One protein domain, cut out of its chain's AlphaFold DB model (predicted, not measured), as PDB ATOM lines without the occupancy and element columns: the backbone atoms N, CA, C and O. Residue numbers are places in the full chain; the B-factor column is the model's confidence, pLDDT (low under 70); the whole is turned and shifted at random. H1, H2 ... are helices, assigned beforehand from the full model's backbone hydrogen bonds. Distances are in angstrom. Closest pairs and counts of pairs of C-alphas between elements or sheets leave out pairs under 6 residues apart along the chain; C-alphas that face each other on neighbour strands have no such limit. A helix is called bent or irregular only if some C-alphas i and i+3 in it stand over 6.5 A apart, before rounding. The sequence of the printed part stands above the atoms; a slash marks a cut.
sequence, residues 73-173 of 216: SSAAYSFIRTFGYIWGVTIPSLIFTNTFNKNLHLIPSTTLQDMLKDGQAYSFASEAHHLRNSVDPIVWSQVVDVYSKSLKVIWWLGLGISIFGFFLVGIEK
ATOM      1  N   SER A  73      -1.747 -23.684 -25.004       82.31
ATOM      2  CA  SER A  73      -2.361 -22.414 -24.600       82.31
ATOM      3  C   SER A  73      -3.883 -22.509 -24.493       82.31
ATOM      4  O   SER A  73      -4.471 -21.982 -23.549       82.31
ATOM      5  N   SER A  74      -4.528 -23.251 -25.397       83.56
ATOM      6  CA  SER A  74      -5.957 -23.573 -25.309       83.56
ATOM      7  C   SER A  74      -6.278 -24.407 -24.061       83.56
ATOM      8  O   SER A  74      -7.258 -24.135 -23.351       83.56
ATOM      9  N   ALA A  75      -5.420 -25.379 -23.731       86.38
ATOM     10  CA  ALA A  75      -5.549 -26.181 -22.516       86.38
ATOM     11  C   ALA A  75      -5.387 -25.325 -21.247       86.38
ATOM     12  O   ALA A  75      -6.230 -25.393 -20.348       86.38
ATOM     13  N   ALA A  76      -4.364 -24.466 -21.193       87.69
ATOM     14  CA  ALA A  76      -4.136 -23.551 -20.075       87.69
ATOM     15  C   ALA A  76      -5.298 -22.561 -19.889       87.69
ATOM     16  O   ALA A  76      -5.784 -22.381 -18.769       87.69
ATOM     17  N   TYR A  77      -5.805 -21.979 -20.980       84.88
ATOM     18  CA  TYR A  77      -6.987 -21.115 -20.959       84.88
ATOM     19  C   TYR A  77      -8.209 -21.842 -20.379       84.88
ATOM     20  O   TYR A  77      -8.876 -21.326 -19.480       84.88
ATOM     21  N   SER A  78      -8.478 -23.063 -20.847       87.81
ATOM     22  CA  SER A  78      -9.611 -23.874 -20.383       87.81
ATOM     23  C   SER A  78      -9.492 -24.233 -18.899       87.81
ATOM     24  O   SER A  78     -10.483 -24.175 -18.164       87.81
ATOM     25  N   PHE A  79      -8.278 -24.550 -18.444       91.81
ATOM     26  CA  PHE A  79      -7.985 -24.815 -17.039       91.81
ATOM     27  C   PHE A  79      -8.247 -23.584 -16.162       91.81
ATOM     28  O   PHE A  79      -9.053 -23.663 -15.232       91.81
ATOM     29  N   ILE A  80      -7.638 -22.436 -16.488       89.94
ATOM     30  CA  ILE A  80      -7.795 -21.181 -15.730       89.94
ATOM     31  C   ILE A  80      -9.268 -20.772 -15.675       89.94
ATOM     32  O   ILE A  80      -9.781 -20.398 -14.619       89.94
ATOM     33  N   ARG A  81      -9.973 -20.896 -16.801       85.00
ATOM     34  CA  ARG A  81     -11.400 -20.593 -16.898       85.00
ATOM     35  C   ARG A  81     -12.240 -21.474 -15.976       85.00
ATOM     36  O   ARG A  81     -13.072 -20.959 -15.232       85.00
ATOM     37  N   THR A  82     -12.026 -22.785 -16.017       90.19
ATOM     38  CA  THR A  82     -12.797 -23.736 -15.199       90.19
ATOM     39  C   THR A  82     -12.508 -23.533 -13.714       90.19
ATOM     40  O   THR A  82     -13.430 -23.511 -12.900       90.19
ATOM     41  N   PHE A  83     -11.245 -23.288 -13.365       91.94
ATOM     42  CA  PHE A  83     -10.845 -22.932 -12.008       91.94
ATOM     43  C   PHE A  83     -11.547 -21.651 -11.530       91.94
ATOM     44  O   PHE A  83     -12.121 -21.621 -10.439       91.94
ATOM     45  N   GLY A  84     -11.576 -20.618 -12.377       90.50
ATOM     46  CA  GLY A  84     -12.278 -19.367 -12.110       90.50
ATOM     47  C   GLY A  84     -13.780 -19.553 -11.878       90.50
ATOM     48  O   GLY A  84     -14.331 -18.900 -10.998       90.50
ATOM     49  N   TYR A  85     -14.444 -20.468 -12.589       88.06
ATOM     50  CA  TYR A  85     -15.865 -20.768 -12.361       88.06
ATOM     51  C   TYR A  85     -16.127 -21.451 -11.021       88.06
ATOM     52  O   TYR A  85     -17.054 -21.055 -10.313       88.06
ATOM     53  N   ILE A  86     -15.299 -22.430 -10.647       93.06
ATOM     54  CA  ILE A  86     -15.442 -23.140  -9.369       93.06
ATOM     55  C   ILE A  86     -15.368 -22.139  -8.213       93.06
ATOM     56  O   ILE A  86     -16.268 -22.078  -7.372       93.06
ATOM     57  N   TRP A  87     -14.335 -21.300  -8.198       92.88
ATOM     58  CA  TRP A  87     -14.151 -20.317  -7.129       92.88
ATOM     59  C   TRP A  87     -15.091 -19.116  -7.244       92.88
ATOM     60  O   TRP A  87     -15.538 -18.594  -6.222       92.88
ATOM     61  N   GLY A  88     -15.452 -18.729  -8.468       91.94
ATOM     62  CA  GLY A  88     -16.379 -17.638  -8.755       91.94
ATOM     63  C   GLY A  88     -17.798 -17.892  -8.252       91.94
ATOM     64  O   GLY A  88     -18.498 -16.936  -7.941       91.94
ATOM     65  N   VAL A  89     -18.212 -19.155  -8.105       91.19
ATOM     66  CA  VAL A  89     -19.492 -19.515  -7.468       91.19
ATOM     67  C   VAL A  89     -19.309 -19.823  -5.979       91.19
ATOM     68  O   VAL A  89     -20.114 -19.396  -5.149       91.19
ATOM     69  N   THR A  90     -18.231 -20.524  -5.614       94.38
ATOM     70  CA  THR A  90     -18.031 -21.014  -4.240       94.38
ATOM     71  C   THR A  90     -17.783 -19.883  -3.238       94.38
ATOM     72  O   THR A  90     -18.390 -19.879  -2.166       94.38
ATOM     73  N   ILE A  91     -16.933 -18.900  -3.568       95.25
ATOM     74  CA  ILE A  91     -16.591 -17.804  -2.642       95.25
ATOM     75  C   ILE A  91     -17.818 -16.930  -2.334       95.25
ATOM     76  O   ILE A  91     -18.128 -16.759  -1.151       95.25
ATOM     77  N   PRO A  92     -18.563 -16.411  -3.335       94.12
ATOM     78  CA  PRO A  92     -19.801 -15.684  -3.074       94.12
ATOM     79  C   PRO A  92     -20.817 -16.495  -2.281       94.12
ATOM     80  O   PRO A  92     -21.447 -15.944  -1.382       94.12
ATOM     81  N   SER A  93     -20.945 -17.793  -2.574       93.00
ATOM     82  CA  SER A  93     -21.892 -18.659  -1.876       93.00
ATOM     83  C   SER A  93     -21.582 -18.761  -0.381       93.00
ATOM     84  O   SER A  93     -22.466 -18.564   0.455       93.00
ATOM     85  N   LEU A  94     -20.310 -18.981  -0.031       94.19
ATOM     86  CA  LEU A  94     -19.867 -19.051   1.361       94.19
ATOM     87  C   LEU A  94     -20.031 -17.706   2.082       94.19
ATOM     88  O   LEU A  94     -20.487 -17.661   3.226       94.19
ATOM     89  N   ILE A  95     -19.684 -16.604   1.413       95.00
ATOM     90  CA  ILE A  95     -19.833 -15.251   1.966       95.00
ATOM     91  C   ILE A  95     -21.302 -14.921   2.212       95.00
ATOM     92  O   ILE A  95     -21.628 -14.384   3.274       95.00
ATOM     93  N   PHE A  96     -22.181 -15.259   1.269       95.00
ATOM     94  CA  PHE A  96     -23.617 -15.090   1.428       95.00
ATOM     95  C   PHE A  96     -24.117 -15.872   2.636       95.00
ATOM     96  O   PHE A  96     -24.686 -15.259   3.531       95.00
ATOM     97  N   THR A  97     -23.842 -17.177   2.713       94.44
ATOM     98  CA  THR A  97     -24.304 -18.032   3.819       94.44
ATOM     99  C   THR A  97     -23.819 -17.517   5.174       94.44
ATOM    100  O   THR A  97     -24.615 -17.369   6.101       94.44
ATOM    101  N   ASN A  98     -22.540 -17.150   5.287       94.69
ATOM    102  CA  ASN A  98     -21.982 -16.611   6.530       94.69
ATOM    103  C   ASN A  98     -22.598 -15.258   6.910       94.69
ATOM    104  O   ASN A  98     -22.916 -15.019   8.076       94.69
ATOM    105  N   THR A  99     -22.783 -14.364   5.935       94.38
ATOM    106  CA  THR A  99     -23.391 -13.048   6.173       94.38
ATOM    107  C   THR A  99     -24.866 -13.186   6.531       94.38
ATOM    108  O   THR A  99     -25.340 -12.509   7.442       94.38
ATOM    109  N   PHE A 100     -25.580 -14.091   5.869       94.88
ATOM    110  CA  PHE A 100     -26.984 -14.375   6.115       94.88
ATOM    111  C   PHE A 100     -27.183 -14.925   7.527       94.88
ATOM    112  O   PHE A 100     -27.926 -14.338   8.312       94.88
ATOM    113  N   ASN A 101     -26.425 -15.962   7.900       94.00
ATOM    114  CA  ASN A 101     -26.449 -16.548   9.242       94.00
ATOM    115  C   ASN A 101     -26.097 -15.514  10.325       94.00
ATOM    116  O   ASN A 101     -26.739 -15.470  11.373       94.00
ATOM    117  N   LYS A 102     -25.136 -14.617  10.063       93.75
ATOM    118  CA  LYS A 102     -24.788 -13.533  10.995       93.75
ATOM    119  C   LYS A 102     -25.947 -12.559  11.228       93.75
ATOM    120  O   LYS A 102     -26.088 -12.050  12.336       93.75
ATOM    121  N   ASN A 103     -26.767 -12.293  10.214       93.75
ATOM    122  CA  ASN A 103     -27.905 -11.368  10.284       93.75
ATOM    123  C   ASN A 103     -29.242 -12.068  10.597       93.75
ATOM    124  O   ASN A 103     -30.267 -11.400  10.698       93.75
ATOM    125  N   LEU A 104     -29.239 -13.389  10.794       92.44
ATOM    126  CA  LEU A 104     -30.436 -14.203  11.022       92.44
ATOM    127  C   LEU A 104     -31.225 -13.777  12.271       92.44
ATOM    128  O   LEU A 104     -32.452 -13.811  12.277       92.44
ATOM    129  N   HIS A 105     -30.518 -13.291  13.294       91.56
ATOM    130  CA  HIS A 105     -31.095 -12.776  14.539       91.56
ATOM    131  C   HIS A 105     -32.019 -11.559  14.349       91.56
ATOM    132  O   HIS A 105     -32.766 -11.217  15.261       91.56
ATOM    133  N   LEU A 106     -31.972 -10.893  13.188       90.31
ATOM    134  CA  LEU A 106     -32.855  -9.770  12.863       90.31
ATOM    135  C   LEU A 106     -34.286 -10.220  12.531       90.31
ATOM    136  O   LEU A 106     -35.180  -9.379  12.494       90.31
ATOM    137  N   ILE A 107     -34.507 -11.516  12.283       90.38
ATOM    138  CA  ILE A 107     -35.822 -12.092  11.989       90.38
ATOM    139  C   ILE A 107     -36.468 -12.543  13.311       90.38
ATOM    140  O   ILE A 107     -35.949 -13.448  13.947       90.38
ATOM    141  N   PRO A 108     -37.614 -11.993  13.743       87.25
ATOM    142  CA  PRO A 108     -38.228 -12.295  15.038       87.25
ATOM    143  C   PRO A 108     -38.728 -13.737  15.192       87.25
ATOM    144  O   PRO A 108     -38.861 -14.227  16.310       87.25
ATOM    145  N   SER A 109     -39.038 -14.418  14.087       86.62
ATOM    146  CA  SER A 109     -39.598 -15.772  14.101       86.62
ATOM    147  C   SER A 109     -38.499 -16.831  14.168       86.62
ATOM    148  O   SER A 109     -37.769 -17.036  13.201       86.62
ATOM    149  N   THR A 110     -38.426 -17.555  15.286       86.94
ATOM    150  CA  THR A 110     -37.476 -18.661  15.500       86.94
ATOM    151  C   THR A 110     -37.671 -19.808  14.508       86.94
ATOM    152  O   THR A 110     -36.692 -20.343  14.000       86.94
ATOM    153  N   THR A 111     -38.914 -20.131  14.141       87.62
ATOM    154  CA  THR A 111     -39.209 -21.147  13.116       87.62
ATOM    155  C   THR A 111     -38.632 -20.753  11.755       87.62
ATOM    156  O   THR A 111     -38.021 -21.582  11.087       87.62
ATOM    157  N   LEU A 112     -38.770 -19.484  11.349       85.75
ATOM    158  CA  LEU A 112     -38.166 -18.991  10.106       85.75
ATOM    159  C   LEU A 112     -36.641 -18.963  10.184       85.75
ATOM    160  O   LEU A 112     -35.990 -19.296   9.199       85.75
ATOM    161  N   GLN A 113     -36.066 -18.620  11.338       89.50
ATOM    162  CA  GLN A 113     -34.617 -18.698  11.520       89.50
ATOM    163  C   GLN A 113     -34.101 -20.128  11.295       89.50
ATOM    164  O   GLN A 113     -33.149 -20.325  10.540       89.50
ATOM    165  N   ASP A 114     -34.762 -21.131  11.874       89.12
ATOM    166  CA  ASP A 114     -34.378 -22.538  11.716       89.12
ATOM    167  C   ASP A 114     -34.544 -23.059  10.283       89.12
ATOM    168  O   ASP A 114     -33.749 -23.891   9.843       89.12
ATOM    169  N   MET A 115     -35.532 -22.553   9.540       86.00
ATOM    170  CA  MET A 115     -35.730 -22.897   8.126       86.00
ATOM    171  C   MET A 115     -34.719 -22.219   7.191       86.00
ATOM    172  O   MET A 115     -34.508 -22.690   6.078       86.00
ATOM    173  N   LEU A 116     -34.100 -21.114   7.617       88.88
ATOM    174  CA  LEU A 116     -33.217 -20.299   6.776       88.88
ATOM    175  C   LEU A 116     -31.722 -20.465   7.086       88.88
ATOM    176  O   LEU A 116     -30.889 -20.068   6.265       88.88
ATOM    177  N   LYS A 117     -31.370 -21.027   8.247       88.81
ATOM    178  CA  LYS A 117     -29.975 -21.227   8.664       88.81
ATOM    179  C   LYS A 117     -29.217 -22.213   7.769       88.81
ATOM    180  O   LYS A 117     -29.801 -23.013   7.037       88.81
ATOM    181  N   ASP A 118     -27.892 -22.155   7.863       85.44
ATOM    182  CA  ASP A 118     -26.950 -23.140   7.304       85.44
ATOM    183  C   ASP A 118     -27.078 -23.373   5.788       85.44
ATOM    184  O   ASP A 118     -26.818 -24.458   5.276       85.44
ATOM    185  N   GLY A 119     -27.444 -22.323   5.047       81.81
ATOM    186  CA  GLY A 119     -27.499 -22.350   3.581       81.81
ATOM    187  C   GLY A 119     -28.855 -22.757   2.998       81.81
ATOM    188  O   GLY A 119     -29.011 -22.745   1.779       81.81
ATOM    189  N   GLN A 120     -29.868 -23.020   3.828       87.25
ATOM    190  CA  GLN A 120     -31.236 -23.290   3.356       87.25
ATOM    191  C   GLN A 120     -31.951 -22.049   2.790       87.25
ATOM    192  O   GLN A 120     -33.000 -22.150   2.154       87.25
ATOM    193  N   ALA A 121     -31.348 -20.868   2.931       87.31
ATOM    194  CA  ALA A 121     -31.796 -19.648   2.267       87.31
ATOM    195  C   ALA A 121     -31.909 -19.804   0.731       87.31
ATOM    196  O   ALA A 121     -32.830 -19.272   0.117       87.31
ATOM    197  N   TYR A 122     -31.036 -20.583   0.080       87.81
ATOM    198  CA  TYR A 122     -31.122 -20.768  -1.376       87.81
ATOM    199  C   TYR A 122     -32.389 -21.516  -1.809       87.81
ATOM    200  O   TYR A 122     -33.055 -21.092  -2.754       87.81
ATOM    201  N   SER A 123     -32.755 -22.591  -1.107       86.31
ATOM    202  CA  SER A 123     -33.995 -23.335  -1.370       86.31
ATOM    203  C   SER A 123     -35.229 -22.523  -0.981       86.31
ATOM    204  O   SER A 123     -36.215 -22.497  -1.717       86.31
ATOM    205  N   PHE A 124     -35.155 -21.763   0.113       87.69
ATOM    206  CA  PHE A 124     -36.249 -20.884   0.520       87.69
ATOM    207  C   PHE A 124     -36.553 -19.805  -0.528       87.69
ATOM    208  O   PHE A 124     -37.716 -19.492  -0.781       87.69
ATOM    209  N   ALA A 125     -35.525 -19.254  -1.183       85.44
ATOM    210  CA  ALA A 125     -35.707 -18.245  -2.223       85.44
ATOM    211  C   ALA A 125     -36.579 -18.744  -3.392       85.44
ATOM    212  O   ALA A 125     -37.331 -17.950  -3.963       85.44
ATOM    213  N   SER A 126     -36.545 -20.044  -3.719       85.31
ATOM    214  CA  SER A 126     -37.434 -20.611  -4.747       85.31
ATOM    215  C   SER A 126     -38.903 -20.691  -4.318       85.31
ATOM    216  O   SER A 126     -39.795 -20.507  -5.146       85.31
ATOM    217  N   GLU A 127     -39.175 -20.870  -3.027       84.88
ATOM    218  CA  GLU A 127     -40.533 -20.969  -2.472       84.88
ATOM    219  C   GLU A 127     -41.109 -19.609  -2.041       84.88
ATOM    220  O   GLU A 127     -42.291 -19.487  -1.702       84.88
ATOM    221  N   ALA A 128     -40.294 -18.555  -2.114       82.81
ATOM    222  CA  ALA A 128     -40.618 -17.205  -1.670       82.81
ATOM    223  C   ALA A 128     -41.938 -16.660  -2.246       82.81
ATOM    224  O   ALA A 128     -42.672 -15.964  -1.547       82.81
ATOM    225  N   HIS A 129     -42.275 -16.988  -3.498       82.31
ATOM    226  CA  HIS A 129     -43.508 -16.517  -4.142       82.31
ATOM    227  C   HIS A 129     -44.776 -17.091  -3.502       82.31
ATOM    228  O   HIS A 129     -45.777 -16.383  -3.400       82.31
ATOM    229  N   HIS A 130     -44.731 -18.342  -3.043       82.25
ATOM    230  CA  HIS A 130     -45.860 -18.976  -2.366       82.25
ATOM    231  C   HIS A 130     -45.951 -18.529  -0.905       82.25
ATOM    232  O   HIS A 130     -47.043 -18.269  -0.401       82.25
ATOM    233  N   LEU A 131     -44.802 -18.373  -0.244       78.75
ATOM    234  CA  LEU A 131     -44.737 -18.063   1.183       78.75
ATOM    235  C   LEU A 131     -44.985 -16.583   1.502       78.75
ATOM    236  O   LEU A 131     -45.452 -16.271   2.599       78.75
ATOM    237  N   ARG A 132     -44.760 -15.672   0.546       80.31
ATOM    238  CA  ARG A 132     -44.930 -14.220   0.735       80.31
ATOM    239  C   ARG A 132     -46.292 -13.829   1.308       80.31
ATOM    240  O   ARG A 132     -46.357 -12.936   2.141       80.31
ATOM    241  N   ASN A 133     -47.364 -14.482   0.860       84.19
ATOM    242  CA  ASN A 133     -48.726 -14.154   1.292       84.19
ATOM    243  C   ASN A 133     -49.125 -14.852   2.605       84.19
ATOM    244  O   ASN A 133     -50.148 -14.507   3.185       84.19
ATOM    245  N   SER A 134     -48.340 -15.837   3.056       84.12
ATOM    246  CA  SER A 134     -48.579 -16.582   4.302       84.12
ATOM    247  C   SER A 134     -47.847 -16.011   5.520       84.12
ATOM    248  O   SER A 134     -48.180 -16.359   6.650       84.12
ATOM    249  N   VAL A 135     -46.853 -15.148   5.303       84.25
ATOM    250  CA  VAL A 135     -46.031 -14.547   6.359       84.25
ATOM    251  C   VAL A 135     -46.482 -13.109   6.600       84.25
ATOM    252  O   VAL A 135     -46.841 -12.398   5.663       84.25
ATOM    253  N   ASP A 136     -46.443 -12.670   7.860       89.44
ATOM    254  CA  ASP A 136     -46.716 -11.279   8.226       89.44
ATOM    255  C   ASP A 136     -45.838 -10.315   7.392       89.44
ATOM    256  O   ASP A 136     -44.618 -10.522   7.312       89.44
ATOM    257  N   PRO A 137     -46.410  -9.256   6.785       87.62
ATOM    258  CA  PRO A 137     -45.664  -8.287   5.983       87.62
ATOM    259  C   PRO A 137     -44.429  -7.693   6.678       87.62
ATOM    260  O   PRO A 137     -43.429  -7.409   6.014       87.62
ATOM    261  N   ILE A 138     -44.472  -7.520   8.003       87.62
ATOM    262  CA  ILE A 138     -43.370  -6.957   8.794       87.62
ATOM    263  C   ILE A 138     -42.205  -7.949   8.859       87.62
ATOM    264  O   ILE A 138     -41.057  -7.585   8.590       87.62
ATOM    265  N   VAL A 139     -42.501  -9.218   9.153       88.62
ATOM    266  CA  VAL A 139     -41.495 -10.291   9.194       88.62
ATOM    267  C   VAL A 139     -40.926 -10.526   7.796       88.62
ATOM    268  O   VAL A 139     -39.713 -10.661   7.635       88.62
ATOM    269  N   TRP A 140     -41.775 -10.492   6.766       90.31
ATOM    270  CA  TRP A 140     -41.346 -10.607   5.373       90.31
ATOM    271  C   TRP A 140     -40.369  -9.496   4.971       90.31
ATOM    272  O   TRP A 140     -39.332  -9.770   4.364       90.31
ATOM    273  N   SER A 141     -40.652  -8.249   5.355       91.25
ATOM    274  CA  SER A 141     -39.750  -7.121   5.100       91.25
ATOM    275  C   SER A 141     -38.369  -7.335   5.724       91.25
ATOM    276  O   SER A 141     -37.363  -6.983   5.110       91.25
ATOM    277  N   GLN A 142     -38.301  -7.915   6.923       91.25
ATOM    278  CA  GLN A 142     -37.030  -8.204   7.590       91.25
ATOM    279  C   GLN A 142     -36.274  -9.350   6.918       91.25
ATOM    280  O   GLN A 142     -35.060  -9.253   6.751       91.25
ATOM    281  N   VAL A 143     -36.971 -10.394   6.457       91.38
ATOM    282  CA  VAL A 143     -36.357 -11.460   5.648       91.38
ATOM    283  C   VAL A 143     -35.719 -10.858   4.394       91.38
ATOM    284  O   VAL A 143     -34.533 -11.076   4.143       91.38
ATOM    285  N   VAL A 144     -36.461 -10.036   3.645       91.69
ATOM    286  CA  VAL A 144     -35.948  -9.356   2.443       91.69
ATOM    287  C   VAL A 144     -34.744  -8.462   2.763       91.69
ATOM    288  O   VAL A 144     -33.780  -8.443   1.994       91.69
ATOM    289  N   ASP A 145     -34.753  -7.756   3.894       93.38
ATOM    290  CA  ASP A 145     -33.622  -6.922   4.316       93.38
ATOM    291  C   ASP A 145     -32.364  -7.758   4.617       93.38
ATOM    292  O   ASP A 145     -31.267  -7.416   4.167       93.38
ATOM    293  N   VAL A 146     -32.512  -8.908   5.283       93.75
ATOM    294  CA  VAL A 146     -31.405  -9.850   5.534       93.75
ATOM    295  C   VAL A 146     -30.838 -10.409   4.221       93.75
ATOM    296  O   VAL A 146     -29.612 -10.431   4.046       93.75
ATOM    297  N   TYR A 147     -31.693 -10.773   3.257       93.75
ATOM    298  CA  TYR A 147     -31.260 -11.144   1.900       93.75
ATOM    299  C   TYR A 147     -30.503 -10.002   1.214       93.75
ATOM    300  O   TYR A 147     -29.408 -10.212   0.690       93.75
ATOM    301  N   SER A 148     -31.049  -8.784   1.245       94.56
ATOM    302  CA  SER A 148     -30.439  -7.608   0.617       94.56
ATOM    303  C   SER A 148     -29.059  -7.303   1.201       94.56
ATOM    304  O   SER A 148     -28.103  -7.101   0.448       94.56
ATOM    305  N   LYS A 149     -28.914  -7.314   2.533       94.44
ATOM    306  CA  LYS A 149     -27.623  -7.120   3.217       94.44
ATOM    307  C   LYS A 149     -26.599  -8.168   2.789       94.44
ATOM    308  O   LYS A 149     -25.456  -7.812   2.514       94.44
ATOM    309  N   SER A 150     -27.016  -9.426   2.692       93.75
ATOM    310  CA  SER A 150     -26.129 -10.541   2.343       93.75
ATOM    311  C   SER A 150     -25.680 -10.473   0.882       93.75
ATOM    312  O   SER A 150     -24.493 -10.616   0.592       93.75
ATOM    313  N   LEU A 151     -26.592 -10.144  -0.038       93.94
ATOM    314  CA  LEU A 151     -26.276  -9.945  -1.456       93.94
ATOM    315  C   LEU A 151     -25.386  -8.718  -1.691       93.94
ATOM    316  O   LEU A 151     -24.477  -8.774  -2.517       93.94
ATOM    317  N   LYS A 152     -25.586  -7.617  -0.956       94.88
ATOM    318  CA  LYS A 152     -24.740  -6.411  -1.069       94.88
ATOM    319  C   LYS A 152     -23.261  -6.711  -0.830       94.88
ATOM    320  O   LYS A 152     -22.420  -6.147  -1.521       94.88
ATOM    321  N   VAL A 153     -22.931  -7.607   0.102       94.00
ATOM    322  CA  VAL A 153     -21.533  -7.998   0.358       94.00
ATOM    323  C   VAL A 153     -20.913  -8.685  -0.863       94.00
ATOM    324  O   VAL A 153     -19.759  -8.417  -1.191       94.00
ATOM    325  N   ILE A 154     -21.684  -9.503  -1.587       94.88
ATOM    326  CA  ILE A 154     -21.232 -10.145  -2.831       94.88
ATOM    327  C   ILE A 154     -20.919  -9.095  -3.900       94.88
ATOM    328  O   ILE A 154     -19.902  -9.195  -4.583       94.88
ATOM    329  N   TRP A 155     -21.758  -8.065  -4.026       91.69
ATOM    330  CA  TRP A 155     -21.515  -6.970  -4.968       91.69
ATOM    331  C   TRP A 155     -20.228  -6.207  -4.646       91.69
ATOM    332  O   TRP A 155     -19.451  -5.918  -5.553       91.69
ATOM    333  N   TRP A 156     -19.952  -5.943  -3.365       92.75
ATOM    334  CA  TRP A 156     -18.692  -5.323  -2.943       92.75
ATOM    335  C   TRP A 156     -17.473  -6.201  -3.224       92.75
ATOM    336  O   TRP A 156     -16.450  -5.692  -3.683       92.75
ATOM    337  N   LEU A 157     -17.583  -7.514  -3.015       93.94
ATOM    338  CA  LEU A 157     -16.541  -8.462  -3.405       93.94
ATOM    339  C   LEU A 157     -16.292  -8.421  -4.918       93.94
ATOM    340  O   LEU A 157     -15.145  -8.304  -5.349       93.94
ATOM    341  N   GLY A 158     -17.358  -8.498  -5.720       89.75
ATOM    342  CA  GLY A 158     -17.269  -8.451  -7.179       89.75
ATOM    343  C   GLY A 158     -16.628  -7.156  -7.676       89.75
ATOM    344  O   GLY A 158     -15.771  -7.189  -8.562       89.75
ATOM    345  N   LEU A 159     -16.966  -6.024  -7.051       92.31
ATOM    346  CA  LEU A 159     -16.329  -4.741  -7.333       92.31
ATOM    347  C   LEU A 159     -14.835  -4.762  -6.978       92.31
ATOM    348  O   LEU A 159     -14.018  -4.329  -7.787       92.31
ATOM    349  N   GLY A 160     -14.465  -5.311  -5.818       92.44
ATOM    350  CA  GLY A 160     -13.067  -5.433  -5.397       92.44
ATOM    351  C   GLY A 160     -12.221  -6.264  -6.366       92.44
ATOM    352  O   GLY A 160     -11.146  -5.825  -6.776       92.44
ATOM    353  N   ILE A 161     -12.733  -7.420  -6.801       90.94
ATOM    354  CA  ILE A 161     -12.066  -8.277  -7.795       90.94
ATOM    355  C   ILE A 161     -11.947  -7.556  -9.144       90.94
ATOM    356  O   ILE A 161     -10.910  -7.642  -9.796       90.94
ATOM    357  N   SER A 162     -12.977  -6.808  -9.548       87.62
ATOM    358  CA  SER A 162     -12.978  -6.067 -10.817       87.62
ATOM    359  C   SER A 162     -11.954  -4.932 -10.824       87.62
ATOM    360  O   SER A 162     -11.209  -4.784 -11.790       87.62
ATOM    361  N   ILE A 163     -11.873  -4.161  -9.735       90.06
ATOM    362  CA  ILE A 163     -10.867  -3.104  -9.564       90.06
ATOM    363  C   ILE A 163      -9.464  -3.715  -9.589       90.06
ATOM    364  O   ILE A 163      -8.585  -3.214 -10.286       90.06
ATOM    365  N   PHE A 164      -9.261  -4.819  -8.870       90.44
ATOM    366  CA  PHE A 164      -7.982  -5.521  -8.866       90.44
ATOM    367  C   PHE A 164      -7.586  -6.000 -10.271       90.44
ATOM    368  O   PHE A 164      -6.471  -5.734 -10.714       90.44
ATOM    369  N   GLY A 165      -8.512  -6.630 -11.000       85.31
ATOM    370  CA  GLY A 165      -8.294  -7.060 -12.382       85.31
ATOM    371  C   GLY A 165      -7.962  -5.898 -13.319       85.31
ATOM    372  O   GLY A 165      -7.037  -6.009 -14.117       85.31
ATOM    373  N   PHE A 166      -8.648  -4.760 -13.176       84.75
ATOM    374  CA  PHE A 166      -8.388  -3.556 -13.968       84.75
ATOM    375  C   PHE A 166      -6.949  -3.044 -13.806       84.75
ATOM    376  O   PHE A 166      -6.296  -2.725 -14.796       84.75
ATOM    377  N   PHE A 167      -6.419  -3.013 -12.580       88.06
ATOM    378  CA  PHE A 167      -5.028  -2.607 -12.357       88.06
ATOM    379  C   PHE A 167      -4.016  -3.644 -12.854       88.06
ATOM    380  O   PHE A 167      -2.930  -3.273 -13.301       88.06
ATOM    381  N   LEU A 168      -4.372  -4.930 -12.819       86.44
ATOM    382  CA  LEU A 168      -3.504  -6.017 -13.273       86.44
ATOM    383  C   LEU A 168      -3.261  -5.967 -14.790       86.44
ATOM    384  O   LEU A 168      -2.157  -6.277 -15.232       86.44
ATOM    385  N   VAL A 169      -4.232  -5.477 -15.572       81.38
ATOM    386  CA  VAL A 169      -4.075  -5.230 -17.021       81.38
ATOM    387  C   VAL A 169      -2.930  -4.253 -17.310       81.38
ATOM    388  O   VAL A 169      -2.204  -4.427 -18.280       81.38
ATOM    389  N   GLY A 170      -2.696  -3.259 -16.446       76.06
ATOM    390  CA  GLY A 170      -1.593  -2.306 -16.623       76.06
ATOM    391  C   GLY A 170      -0.191  -2.926 -16.521       76.06
ATOM    392  O   GLY A 170       0.785  -2.294 -16.916       76.06
ATOM    393  N   ILE A 171      -0.081  -4.149 -15.993       82.56
ATOM    394  CA  ILE A 171       1.180  -4.895 -15.847       82.56
ATOM    395  C   ILE A 171       1.423  -5.803 -17.068       82.56
ATOM    396  O   ILE A 171       2.544  -6.274 -17.287       82.56
ATOM    397  N   GLU A 172       0.398  -6.036 -17.890       73.38
ATOM    398  CA  GLU A 172       0.487  -6.884 -19.072       73.38
ATOM    399  C   GLU A 172       1.375  -6.230 -20.143       73.38
ATOM    400  O   GLU A 172       1.138  -5.111 -20.601       73.38
ATOM    401  N   LYS A 173       2.442  -6.929 -20.546       63.78
ATOM    402  CA  LYS A 173       3.331  -6.465 -21.617       63.78
ATOM    403  C   LYS A 173       2.678  -6.734 -22.971       63.78
ATOM    404  O   LYS A 173       2.317  -7.869 -23.258       63.78
TER     405      LYS A 173
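What this domain is: This is residues 73 to 173 of the 216 residues of an uncharacterized protein of Glarea lozoyensis (strain ATCC 74030 / MF5533) (UniProt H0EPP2). Two long helices, H1 and H4, run opposite ways and make a narrow V, packed together along residues 92 to 106 of H1 and residues 142 to 157 of H4, with the first residues of H1 and the last residues of H4 spreading open. Two short helices, H2 and H3, form a small head at the closed end, where H2 folds back along the last turns of H1 in a helical hairpin. The free arms of the V, residues 73 to 87 and 159 to 173, stick out from a body of 71 residues spanning 35 by 22 by 18 A. The printed part has 101 residues with four named helices, H1, H2, H3 and H4 in chain order, and no named strand; its class is all helix. The whole is loose, with a radius of gyration of the C-alphas of 18.1 A and spans of 58 by 25 by 20 A.

Where its parts are: H1, the longest helix, covers residues 73 to 106 and measures 49.9 A from C-alpha 73 at (-2.361, -22.414, -24.600) to C-alpha 106 at (-32.855, -9.770, 12.863). H4 covers residues 137 to 169 and measures 47.6 A, ending with C-alpha 169 at (-4.075, -5.230, -17.021). H2 covers residues 110 to 119, 16.0 A long, and H3 covers residues 121 to 131, 13.1 A long. Three helices are irregular: C-alphas 102 and 105 of H1 are 7.3 A apart, C-alphas 115 and 118 of H2 8.8 A, and C-alphas 126 and 129 of H3 7.3 A.

How they stand to each other: H1 and H4 touch, H1 with residues 92 to 106 alone and H4 with residues 142 to 157 alone; their closest C-alphas, those of Phe 96 and Ser 150, are 5.3 A apart. They run opposite ways at a shallow tilt of 33 degrees, only just short of steep. H1 and H2 form a helical hairpin and touch, H1 with residues 97 to 105 alone; the closest C-alphas, those of Thr 97 and Gly 119, are 5.4 A apart, and the tilt is a shallow 18 degrees, opposite ways. H2 and H3 only just touch, with 3 pairs of C-alphas within 8 A, and touch only at the corner by their link; the closest C-alphas are those of Leu 116 and Phe 124, 7.0 A apart. H3 is close to H1 but not clearly touching it, the closest C-alphas being those of Thr 97 and Ala 121 at 7.8 A. H3 and H4 are near each other, with 5 pairs of C-alphas within 10 A, while H2 and H4 are apart. O i to N i+4 pairs are within hydrogen-bond range in 27 of 30 cases in H1, 4 of 6 in H2, 28 of 29 in H4 and 3 of 7 in H3, where 6 of 8 O i to N i+3 pairs are within range.

The domain as a whole: The two C-alphas farthest apart, those of Ser 134 and Lys 173, are 58.9 A apart, while the first and last printed C-alphas are 17.2 A apart. The printed part has no cut, and its three links are tight. The mean pLDDT of the printed part is 88.8, and residue 173 alone is under 70.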